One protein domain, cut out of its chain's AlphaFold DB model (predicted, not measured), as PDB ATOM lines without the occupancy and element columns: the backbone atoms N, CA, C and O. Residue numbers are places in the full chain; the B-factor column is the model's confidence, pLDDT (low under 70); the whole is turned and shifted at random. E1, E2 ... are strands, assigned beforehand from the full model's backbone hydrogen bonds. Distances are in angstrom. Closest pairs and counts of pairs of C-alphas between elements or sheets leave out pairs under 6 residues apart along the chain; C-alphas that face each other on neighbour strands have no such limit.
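What this domain is: This is residues 6 to 80 of the 80 residues of an uncharacterized protein of Methanococcus voltae (strain ATCC BAA-1334 / A3) (UniProt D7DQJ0). Two long ribbons of strand run side by side as a rod, E1 with E5 and E2 with E4, and the long link of residues 29 to 43 passes between them; short E3 joins E1's edge at one end. The printed part has 75 residues, 45 of them in five named strands, E1 to E5 in chain order, with no named helix; the class is all strand, with antiparallel sheets E3-E1-E5 and E2-E4. The whole is only just compact, close to loose: radius of gyration of the C-alphas 13.3 A, spans 47 by 19 by 15 A.

Where its parts are: Find C-alpha 6 at (-2.501, -33.784, -57.995), where E1, residues 6 to 18, starts its 31.9 A. E5, residues 66 to 79, covers 36.8 A to (-4.279, -32.313, -62.179). E2 is residues 22 to 28, E3 44 to 46, E4 50 to 57.

How they stand to each other: Look first at E1 and E5: N 11 and O 73 are 2.8 A apart. E3 and E1 are antiparallel neighbours, with N 6 and O 45 within hydrogen-bond range at 2.8 A. E2 and E4 pair at N 25 and O 53, 2.8 A. E4 and E5 are near each other, with 6 pairs of C-alphas within 10 A.

The domain as a whole: The printed part has no cut; E2 to E3 is the long link; residue 61 is under 70.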
ATOM      1  N   ILE A   6      -1.168 -33.210 -57.982       87.81
ATOM      2  CA  ILE A   6      -2.501 -33.784 -57.995       87.81
ATOM      3  C   ILE A   6      -3.211 -33.279 -56.761       87.81
ATOM      4  O   ILE A   6      -2.853 -33.609 -55.632       87.81
ATOM      5  N   LYS A   7      -4.246 -32.486 -56.999       88.81
ATOM      6  CA  LYS A   7      -5.136 -32.009 -55.961       88.81
ATOM      7  C   LYS A   7      -6.412 -32.838 -55.962       88.81
ATOM      8  O   LYS A   7      -7.038 -33.027 -57.003       88.81
ATOM      9  N   LEU A   8      -6.806 -33.328 -54.800       89.06
ATOM     10  CA  LEU A   8      -7.991 -34.152 -54.611       89.06
ATOM     11  C   LEU A   8      -9.069 -33.346 -53.890       89.06
ATOM     12  O   LEU A   8      -8.779 -32.523 -53.027       89.06
ATOM     13  N   SER A   9     -10.326 -33.589 -54.248       90.38
ATOM     14  CA  SER A   9     -11.465 -33.223 -53.412       90.38
ATOM     15  C   SER A   9     -11.944 -34.477 -52.699       90.38
ATOM     16  O   SER A   9     -12.441 -35.409 -53.339       90.38
ATOM     17  N   LEU A  10     -11.751 -34.503 -51.383       91.38
ATOM     18  CA  LEU A  10     -12.059 -35.645 -50.537       91.38
ATOM     19  C   LEU A  10     -13.381 -35.450 -49.800       91.38
ATOM     20  O   LEU A  10     -13.695 -34.364 -49.313       91.38
ATOM     21  N   LYS A  11     -14.140 -36.535 -49.667       90.94
ATOM     22  CA  LYS A  11     -15.303 -36.622 -48.788       90.94
ATOM     23  C   LYS A  11     -14.986 -37.589 -47.659       90.94
ATOM     24  O   LYS A  11     -14.746 -38.766 -47.909       90.94
ATOM     25  N   SER A  12     -14.999 -37.102 -46.420       90.25
ATOM     26  CA  SER A  12     -14.776 -37.957 -45.255       90.25
ATOM     27  C   SER A  12     -16.074 -38.576 -44.744       90.25
ATOM     28  O   SER A  12     -17.126 -37.932 -44.730       90.25
ATOM     29  N   TYR A  13     -16.001 -39.837 -44.338       90.62
ATOM     30  CA  TYR A  13     -17.063 -40.535 -43.618       90.62
ATOM     31  C   TYR A  13     -16.471 -41.680 -42.800       90.62
ATOM     32  O   TYR A  13     -15.304 -42.045 -42.949       90.62
ATOM     33  N   GLU A  14     -17.278 -42.232 -41.905       89.94
ATOM     34  CA  GLU A  14     -16.892 -43.362 -41.073       89.94
ATOM     35  C   GLU A  14     -17.557 -44.630 -41.595       89.94
ATOM     36  O   GLU A  14     -18.759 -44.651 -41.870       89.94
ATOM     37  N   ILE A  15     -16.771 -45.695 -41.725       89.06
ATOM     38  CA  ILE A  15     -17.276 -47.034 -42.022       89.06
ATOM     39  C   ILE A  15     -17.058 -47.943 -40.824       89.06
ATOM     40  O   ILE A  15     -16.037 -47.870 -40.143       89.06
ATOM     41  N   LEU A  16     -18.026 -48.818 -40.574       87.12
ATOM     42  CA  LEU A  16     -17.913 -49.845 -39.552       87.12
ATOM     43  C   LEU A  16     -17.336 -51.108 -40.190       87.12
ATOM     44  O   LEU A  16     -17.938 -51.673 -41.104       87.12
ATOM     45  N   VAL A  17     -16.183 -51.554 -39.703       86.88
ATOM     46  CA  VAL A  17     -15.487 -52.737 -40.223       86.88
ATOM     47  C   VAL A  17     -15.205 -53.728 -39.106       86.88
ATOM     48  O   VAL A  17     -15.032 -53.351 -37.943       86.88
ATOM     49  N   ASP A  18     -15.147 -55.015 -39.447       86.00
ATOM     50  CA  ASP A  18     -14.610 -56.006 -38.518       86.00
ATOM     51  C   ASP A  18     -13.107 -55.731 -38.325       86.00
ATOM     52  O   ASP A  18     -12.366 -55.502 -39.286       86.00
ATOM     53  N   LYS A  19     -12.633 -55.736 -37.076       80.50
ATOM     54  CA  LYS A  19     -11.244 -55.401 -36.743       80.50
ATOM     55  C   LYS A  19     -10.273 -56.338 -37.470       80.50
ATOM     56  O   LYS A  19     -10.338 -57.556 -37.303       80.50
ATOM     57  N   GLY A  20      -9.373 -55.760 -38.267       80.12
ATOM     58  CA  GLY A  20      -8.411 -56.496 -39.097       80.12
ATOM     59  C   GLY A  20      -8.994 -57.113 -40.376       80.12
ATOM     60  O   GLY A  20      -8.292 -57.851 -41.058       80.12
ATOM     61  N   ALA A  21     -10.253 -56.827 -40.715       83.88
ATOM     62  CA  ALA A  21     -10.919 -57.319 -41.921       83.88
ATOM     63  C   ALA A  21     -10.994 -56.249 -43.024       83.88
ATOM     64  O   ALA A  21     -12.012 -56.111 -43.707       83.88
ATOM     65  N   TYR A  22      -9.923 -55.478 -43.184       85.38
ATOM     66  CA  TYR A  22      -9.769 -54.508 -44.258       85.38
ATOM     67  C   TYR A  22      -8.417 -54.697 -44.944       85.38
ATOM     68  O   TYR A  22      -7.408 -54.967 -44.294       85.38
ATOM     69  N   ASN A  23      -8.407 -54.558 -46.266       87.38
ATOM     70  CA  ASN A  23      -7.213 -54.645 -47.089       87.38
ATOM     71  C   ASN A  23      -6.850 -53.262 -47.609       87.38
ATOM     72  O   ASN A  23      -7.696 -52.522 -48.114       87.38
ATOM     73  N   ILE A  24      -5.564 -52.947 -47.506       89.56
ATOM     74  CA  ILE A  24      -4.998 -51.694 -47.982       89.56
ATOM     75  C   ILE A  24      -4.089 -51.969 -49.167       89.56
ATOM     76  O   ILE A  24      -3.383 -52.979 -49.208       89.56
ATOM     77  N   LYS A  25      -4.078 -51.049 -50.122       90.38
ATOM     78  CA  LYS A  25      -3.234 -51.120 -51.308       90.38
ATOM     79  C   LYS A  25      -2.480 -49.815 -51.474       90.38
ATOM     80  O   LYS A  25      -2.998 -48.743 -51.178       90.38
ATOM     81  N   ARG A  26      -1.242 -49.911 -51.951       89.38
ATOM     82  CA  ARG A  26      -0.441 -48.746 -52.325       89.38
ATOM     83  C   ARG A  26      -0.590 -48.487 -53.811       89.38
ATOM     84  O   ARG A  26      -0.560 -49.420 -54.617       89.38
ATOM     85  N   LYS A  27      -0.764 -47.222 -54.158       89.12
ATOM     86  CA  LYS A  27      -0.854 -46.741 -55.532       89.12
ATOM     87  C   LYS A  27      -0.080 -45.436 -55.620       89.12
ATOM     88  O   LYS A  27       0.014 -44.715 -54.634       89.12
ATOM     89  N   PHE A  28       0.431 -45.107 -56.796       88.88
ATOM     90  CA  PHE A  28       0.912 -43.750 -57.027       88.88
ATOM     91  C   PHE A  28      -0.261 -42.779 -57.134       88.88
ATOM     92  O   PHE A  28      -1.313 -43.138 -57.676       88.88
ATOM     93  N   ALA A  29      -0.066 -41.542 -56.682       86.94
ATOM     94  CA  ALA A  29      -1.081 -40.499 -56.726       86.94
ATOM     95  C   ALA A  29      -1.602 -40.267 -58.155       86.94
ATOM     96  O   ALA A  29      -2.803 -40.091 -58.357       86.94
ATOM     97  N   PHE A  30      -0.738 -40.363 -59.176       86.75
ATOM     98  CA  PHE A  30      -1.139 -40.209 -60.586       86.75
ATOM     99  C   PHE A  30      -2.106 -41.273 -61.099       86.75
ATOM    100  O   PHE A  30      -2.817 -41.040 -62.083       86.75
ATOM    101  N   LEU A  31      -2.149 -42.425 -60.432       88.88
ATOM    102  CA  LEU A  31      -3.053 -43.517 -60.755       88.88
ATOM    103  C   LEU A  31      -4.379 -43.424 -59.996       88.88
ATOM    104  O   LEU A  31      -5.253 -44.248 -60.272       88.88
ATOM    105  N   LEU A  32      -4.546 -42.496 -59.048       89.00
ATOM    106  CA  LEU A  32      -5.796 -42.335 -58.302       89.00
ATOM    107  C   LEU A  32      -6.977 -42.068 -59.238       89.00
ATOM    108  O   LEU A  32      -6.853 -41.392 -60.265       89.00
ATOM    109  N   GLN A  33      -8.129 -42.617 -58.870       89.38
ATOM    110  CA  GLN A  33      -9.375 -42.480 -59.613       89.38
ATOM    111  C   GLN A  33     -10.495 -41.964 -58.713       89.38
ATOM    112  O   GLN A  33     -10.464 -42.107 -57.493       89.38
ATOM    113  N   LYS A  34     -11.498 -41.337 -59.331       89.75
ATOM    114  CA  LYS A  34     -12.726 -40.956 -58.632       89.75
ATOM    115  C   LYS A  34     -13.384 -42.215 -58.055       89.75
ATOM    116  O   LYS A  34     -13.562 -43.185 -58.788       89.75
ATOM    117  N   GLY A  35     -13.742 -42.173 -56.776       87.12
ATOM    118  CA  GLY A  35     -14.267 -43.313 -56.019       87.12
ATOM    119  C   GLY A  35     -13.203 -44.153 -55.302       87.12
ATOM    120  O   GLY A  35     -13.574 -45.010 -54.507       87.12
ATOM    121  N   ASP A  36     -11.901 -43.911 -55.521       89.38
ATOM    122  CA  ASP A  36     -10.870 -44.501 -54.657       89.38
ATOM    123  C   ASP A  36     -11.037 -43.933 -53.232       89.38
ATOM    124  O   ASP A  36     -11.298 -42.741 -53.037       89.38
ATOM    125  N   VAL A  37     -10.883 -44.796 -52.228       89.94
ATOM    126  CA  VAL A  37     -11.059 -44.453 -50.812       89.94
ATOM    127  C   VAL A  37      -9.698 -44.437 -50.128       89.94
ATOM    128  O   VAL A  37      -9.001 -45.444 -50.104       89.94
ATOM    129  N   LEU A  38      -9.304 -43.305 -49.559       90.44
ATOM    130  CA  LEU A  38      -8.044 -43.109 -48.846       90.44
ATOM    131  C   LEU A  38      -8.228 -43.312 -47.340       90.44
ATOM    132  O   LEU A  38      -9.284 -43.023 -46.775       90.44
ATOM    133  N   LEU A  39      -7.168 -43.779 -46.678       85.12
ATOM    134  CA  LEU A  39      -7.128 -43.934 -45.215       85.12
ATOM    135  C   LEU A  39      -6.529 -42.739 -44.480       85.12
ATOM    136  O   LEU A  39      -6.639 -42.642 -43.262       85.12
ATOM    137  N   PHE A  40      -5.888 -41.839 -45.216       81.81
ATOM    138  CA  PHE A  40      -5.232 -40.663 -44.673       81.81
ATOM    139  C   PHE A  40      -5.795 -39.418 -45.344       81.81
ATOM    140  O   PHE A  40      -6.112 -39.433 -46.532       81.81
ATOM    141  N   GLU A  41      -5.914 -38.350 -44.565       75.44
ATOM    142  CA  GLU A  41      -6.300 -37.038 -45.068       75.44
ATOM    143  C   GLU A  41      -5.122 -36.434 -45.839       75.44
ATOM    144  O   GLU A  41      -4.007 -36.349 -45.316       75.44
ATOM    145  N   GLY A  42      -5.356 -36.032 -47.086       76.56
ATOM    146  CA  GLY A  42      -4.366 -35.329 -47.890       76.56
ATOM    147  C   GLY A  42      -4.980 -34.815 -49.182       76.56
ATOM    148  O   GLY A  42      -5.422 -35.583 -50.029       76.56
ATOM    149  N   ASP A  43      -5.028 -33.497 -49.336       79.56
ATOM    150  CA  ASP A  43      -5.688 -32.878 -50.489       79.56
ATOM    151  C   ASP A  43      -4.723 -32.580 -51.639       79.56
ATOM    152  O   ASP A  43      -5.176 -32.327 -52.749       79.56
ATOM    153  N   ASN A  44      -3.406 -32.590 -51.405       86.19
ATOM    154  CA  ASN A  44      -2.393 -32.339 -52.430       86.19
ATOM    155  C   ASN A  44      -1.299 -33.404 -52.356       86.19
ATOM    156  O   ASN A  44      -0.714 -33.619 -51.295       86.19
ATOM    157  N   TYR A  45      -1.002 -34.010 -53.497       86.31
ATOM    158  CA  TYR A  45       0.045 -35.009 -53.670       86.31
ATOM    159  C   TYR A  45       0.882 -34.663 -54.894       86.31
ATOM    160  O   TYR A  45       0.355 -34.162 -55.888       86.31
ATOM    161  N   TYR A  46       2.169 -34.982 -54.868       87.12
ATOM    162  CA  TYR A  46       2.949 -35.032 -56.097       87.12
ATOM    163  C   TYR A  46       2.572 -36.276 -56.890       87.12
ATOM    164  O   TYR A  46       2.195 -37.297 -56.320       87.12
ATOM    165  N   ALA A  47       2.693 -36.226 -58.217       83.69
ATOM    166  CA  ALA A  47       2.324 -37.360 -59.066       83.69
ATOM    167  C   ALA A  47       2.990 -38.678 -58.629       83.69
ATOM    168  O   ALA A  47       2.332 -39.718 -58.621       83.69
ATOM    169  N   ASN A  48       4.253 -38.607 -58.205       87.12
ATOM    170  CA  ASN A  48       5.058 -39.752 -57.784       87.12
ATOM    171  C   ASN A  48       4.870 -40.159 -56.314       87.12
ATOM    172  O   ASN A  48       5.509 -41.117 -55.885       87.12
ATOM    173  N   ASP A  49       4.021 -39.470 -55.548       88.25
ATOM    174  CA  ASP A  49       3.773 -39.845 -54.157       88.25
ATOM    175  C   ASP A  49       3.011 -41.170 -54.086       88.25
ATOM    176  O   ASP A  49       2.073 -41.426 -54.849       88.25
ATOM    177  N   GLU A  50       3.404 -42.021 -53.142       88.31
ATOM    178  CA  GLU A  50       2.672 -43.239 -52.816       88.31
ATOM    179  C   GLU A  50       1.550 -42.932 -51.825       88.31
ATOM    180  O   GLU A  50       1.765 -42.423 -50.726       88.31
ATOM    181  N   VAL A  51       0.339 -43.316 -52.203       88.75
ATOM    182  CA  VAL A  51      -0.881 -43.168 -51.416       88.75
ATOM    183  C   VAL A  51      -1.448 -44.535 -51.070       88.75
ATOM    184  O   VAL A  51      -1.409 -45.481 -51.863       88.75
ATOM    185  N   ILE A  52      -1.972 -44.637 -49.851       89.50
ATOM    186  CA  ILE A  52      -2.588 -45.852 -49.327       89.50
ATOM    187  C   ILE A  52      -4.101 -45.727 -49.487       89.50
ATOM    188  O   ILE A  52      -4.733 -44.878 -48.854       89.50
ATOM    189  N   ILE A  53      -4.664 -46.604 -50.310       90.19
ATOM    190  CA  ILE A  53      -6.101 -46.721 -50.542       90.19
ATOM    191  C   ILE A  53      -6.661 -47.970 -49.858       90.19
ATOM    192  O   ILE A  53      -5.963 -48.970 -49.673       90.19
ATOM    193  N   LEU A  54      -7.934 -47.907 -49.492       89.00
ATOM    194  CA  LEU A  54      -8.734 -49.031 -49.035       89.00
ATOM    195  C   LEU A  54      -9.231 -49.805 -50.263       89.00
ATOM    196  O   LEU A  54      -9.955 -49.259 -51.089       89.00
ATOM    197  N   ASP A  55      -8.825 -51.067 -50.386       85.06
ATOM    198  CA  ASP A  55      -9.162 -51.930 -51.529       85.06
ATOM    199  C   ASP A  55     -10.430 -52.749 -51.256       85.06
ATOM    200  O   ASP A  55     -11.292 -52.895 -52.118       85.06
ATOM    201  N   ASN A  56     -10.563 -53.262 -50.030       81.56
ATOM    202  CA  ASN A  56     -11.734 -54.020 -49.612       81.56
ATOM    203  C   ASN A  56     -11.907 -53.963 -48.091       81.56
ATOM    204  O   ASN A  56     -10.928 -53.883 -47.348       81.56
ATOM    205  N   TYR A  57     -13.145 -54.056 -47.621       81.38
ATOM    206  CA  TYR A  57     -13.466 -54.187 -46.207       81.38
ATOM    207  C   TYR A  57     -14.626 -55.160 -46.022       81.38
ATOM    208  O   TYR A  57     -15.539 -55.236 -46.839       81.38
ATOM    209  N   THR A  58     -14.587 -55.926 -44.935       75.69
ATOM    210  CA  THR A  58     -15.669 -56.840 -44.573       75.69
ATOM    211  C   THR A  58     -16.431 -56.294 -43.381       75.69
ATOM    212  O   THR A  58     -15.853 -55.939 -42.350       75.69
ATOM    213  N   TYR A  59     -17.750 -56.282 -43.525       78.94
ATOM    214  CA  TYR A  59     -18.681 -56.089 -42.431       78.94
ATOM    215  C   TYR A  59     -19.528 -57.353 -42.290       78.94
ATOM    216  O   TYR A  59     -20.219 -57.745 -43.231       78.94
ATOM    217  N   SER A  60     -19.470 -58.000 -41.125       76.69
ATOM    218  CA  SER A  60     -20.325 -59.143 -40.810       76.69
ATOM    219  C   SER A  60     -21.092 -58.939 -39.500       76.69
ATOM    220  O   SER A  60     -20.710 -58.168 -38.617       76.69
ATOM    221  N   GLU A  61     -22.191 -59.676 -39.334       69.31
ATOM    222  CA  GLU A  61     -22.910 -59.780 -38.054       69.31
ATOM    223  C   GLU A  61     -22.215 -60.726 -37.055       69.31
ATOM    224  O   GLU A  61     -22.793 -61.123 -36.044       69.31
ATOM    225  N   SER A  62     -20.957 -61.102 -37.311       72.00
ATOM    226  CA  SER A  62     -20.189 -61.954 -36.403       72.00
ATOM    227  C   SER A  62     -19.920 -61.272 -35.060       72.00
ATOM    228  O   SER A  62     -19.873 -60.050 -34.943       72.00
ATOM    229  N   LYS A  63     -19.594 -62.080 -34.044       79.62
ATOM    230  CA  LYS A  63     -19.091 -61.628 -32.730       79.62
ATOM    231  C   LYS A  63     -17.683 -60.998 -32.781       79.62
ATOM    232  O   LYS A  63     -17.026 -60.892 -31.747       79.62
ATOM    233  N   ARG A  64     -17.170 -60.660 -33.968       77.56
ATOM    234  CA  ARG A  64     -15.838 -60.065 -34.112       77.56
ATOM    235  C   ARG A  64     -15.865 -58.635 -33.559       77.56
ATOM    236  O   ARG A  64     -16.877 -57.952 -33.718       77.56
ATOM    237  N   PRO A  65     -14.793 -58.181 -32.887       82.44
ATOM    238  CA  PRO A  65     -14.697 -56.793 -32.462       82.44
ATOM    239  C   PRO A  65     -14.773 -55.889 -33.694       82.44
ATOM    240  O   PRO A  65     -14.107 -56.158 -34.693       82.44
ATOM    241  N   LYS A  66     -15.596 -54.845 -33.617       85.19
ATOM    242  CA  LYS A  66     -15.813 -53.883 -34.700       85.19
ATOM    243  C   LYS A  66     -15.078 -52.587 -34.395       85.19
ATOM    244  O   LYS A  66     -14.930 -52.221 -33.229       85.19
ATOM    245  N   GLU A  67     -14.629 -51.909 -35.437       86.56
ATOM    246  CA  GLU A  67     -13.931 -50.631 -35.343       86.56
ATOM    247  C   GLU A  67     -14.504 -49.654 -36.371       86.56
ATOM    248  O   GLU A  67     -14.904 -50.055 -37.469       86.56
ATOM    249  N   TYR A  68     -14.578 -48.378 -35.993       86.50
ATOM    250  CA  TYR A  68     -14.931 -47.302 -36.910       86.50
ATOM    251  C   TYR A  68     -13.661 -46.816 -37.596       86.50
ATOM    252  O   TYR A  68     -12.722 -46.365 -36.942       86.50
ATOM    253  N   LEU A  69     -13.642 -46.919 -38.918       88.06
ATOM    254  CA  LEU A  69     -12.549 -46.453 -39.748       88.06
ATOM    255  C   LEU A  69     -12.977 -45.141 -40.403       88.06
ATOM    256  O   LEU A  69     -13.949 -45.110 -41.161       88.06
ATOM    257  N   LYS A  70     -12.254 -44.056 -40.119       89.31
ATOM    258  CA  LYS A  70     -12.431 -42.795 -40.842       89.31
ATOM    259  C   LYS A  70     -11.753 -42.923 -42.201       89.31
ATOM    260  O   LYS A  70     -10.557 -43.193 -42.270       89.31
ATOM    261  N   VAL A  71     -12.520 -42.733 -43.265       91.00
ATOM    262  CA  VAL A  71     -12.045 -42.857 -44.643       91.00
ATOM    263  C   VAL A  71     -12.370 -41.615 -45.456       91.00
ATOM    264  O   VAL A  71     -13.256 -40.840 -45.094       91.00
ATOM    265  N   PHE A  72     -11.637 -41.426 -46.549       91.50
ATOM    266  CA  PHE A  72     -11.706 -40.246 -47.402       91.50
ATOM    267  C   PHE A  72     -11.886 -40.668 -48.861       91.50
ATOM    268  O   PHE A  72     -10.940 -41.084 -49.520       91.50
ATOM    269  N   GLU A  73     -13.102 -40.580 -49.384       90.88
ATOM    270  CA  GLU A  73     -13.392 -40.924 -50.777       90.88
ATOM    271  C   GLU A  73     -13.066 -39.759 -51.712       90.88
ATOM    272  O   GLU A  73     -13.440 -38.611 -51.459       90.88
ATOM    273  N   ILE A  74     -12.394 -40.063 -52.820       91.25
ATOM    274  CA  ILE A  74     -12.056 -39.087 -53.852       91.25
ATOM    275  C   ILE A  74     -13.291 -38.788 -54.697       91.25
ATOM    276  O   ILE A  74     -13.714 -39.599 -55.523       91.25
ATOM    277  N   ASN A  75     -13.836 -37.583 -54.555       90.19
ATOM    278  CA  ASN A  75     -14.955 -37.127 -55.372       90.19
ATOM    279  C   ASN A  75     -14.485 -36.497 -56.691       90.19
ATOM    280  O   ASN A  75     -15.088 -36.722 -57.744       90.19
ATOM    281  N   GLU A  76     -13.400 -35.724 -56.661       89.12
ATOM    282  CA  GLU A  76     -12.834 -35.065 -57.843       89.12
ATOM    283  C   GLU A  76     -11.306 -35.027 -57.793       89.12
ATOM    284  O   GLU A  76     -10.709 -34.988 -56.717       89.12
ATOM    285  N   ILE A  77     -10.679 -35.025 -58.973       89.06
ATOM    286  CA  ILE A  77      -9.223 -34.986 -59.141       89.06
ATOM    287  C   ILE A  77      -8.878 -33.825 -60.064       89.06
ATOM    288  O   ILE A  77      -9.281 -33.795 -61.226       89.06
ATOM    289  N   TYR A  78      -8.081 -32.902 -59.552       86.81
ATOM    290  CA  TYR A  78      -7.557 -31.745 -60.252       86.81
ATOM    291  C   TYR A  78      -6.069 -31.979 -60.514       86.81
ATOM    292  O   TYR A  78      -5.283 -32.104 -59.578       86.81
ATOM    293  N   LYS A  79      -5.672 -32.059 -61.783       83.81
ATOM    294  CA  LYS A  79      -4.279 -32.313 -62.179       83.81
ATOM    295  C   LYS A  79      -3.642 -31.016 -62.676       83.81
ATOM    296  O   LYS A  79      -4.261 -30.334 -63.497       83.81
ATOM    297  N   LYS A  80      -2.460 -30.673 -62.161       72.44
ATOM    298  CA  LYS A  80      -1.723 -29.447 -62.493       72.44
ATOM    299  C   LYS A  80      -0.325 -29.740 -63.017       72.44
ATOM    300  O   LYS A  80       0.349 -30.655 -62.488       72.44
TER     301      LYS A  80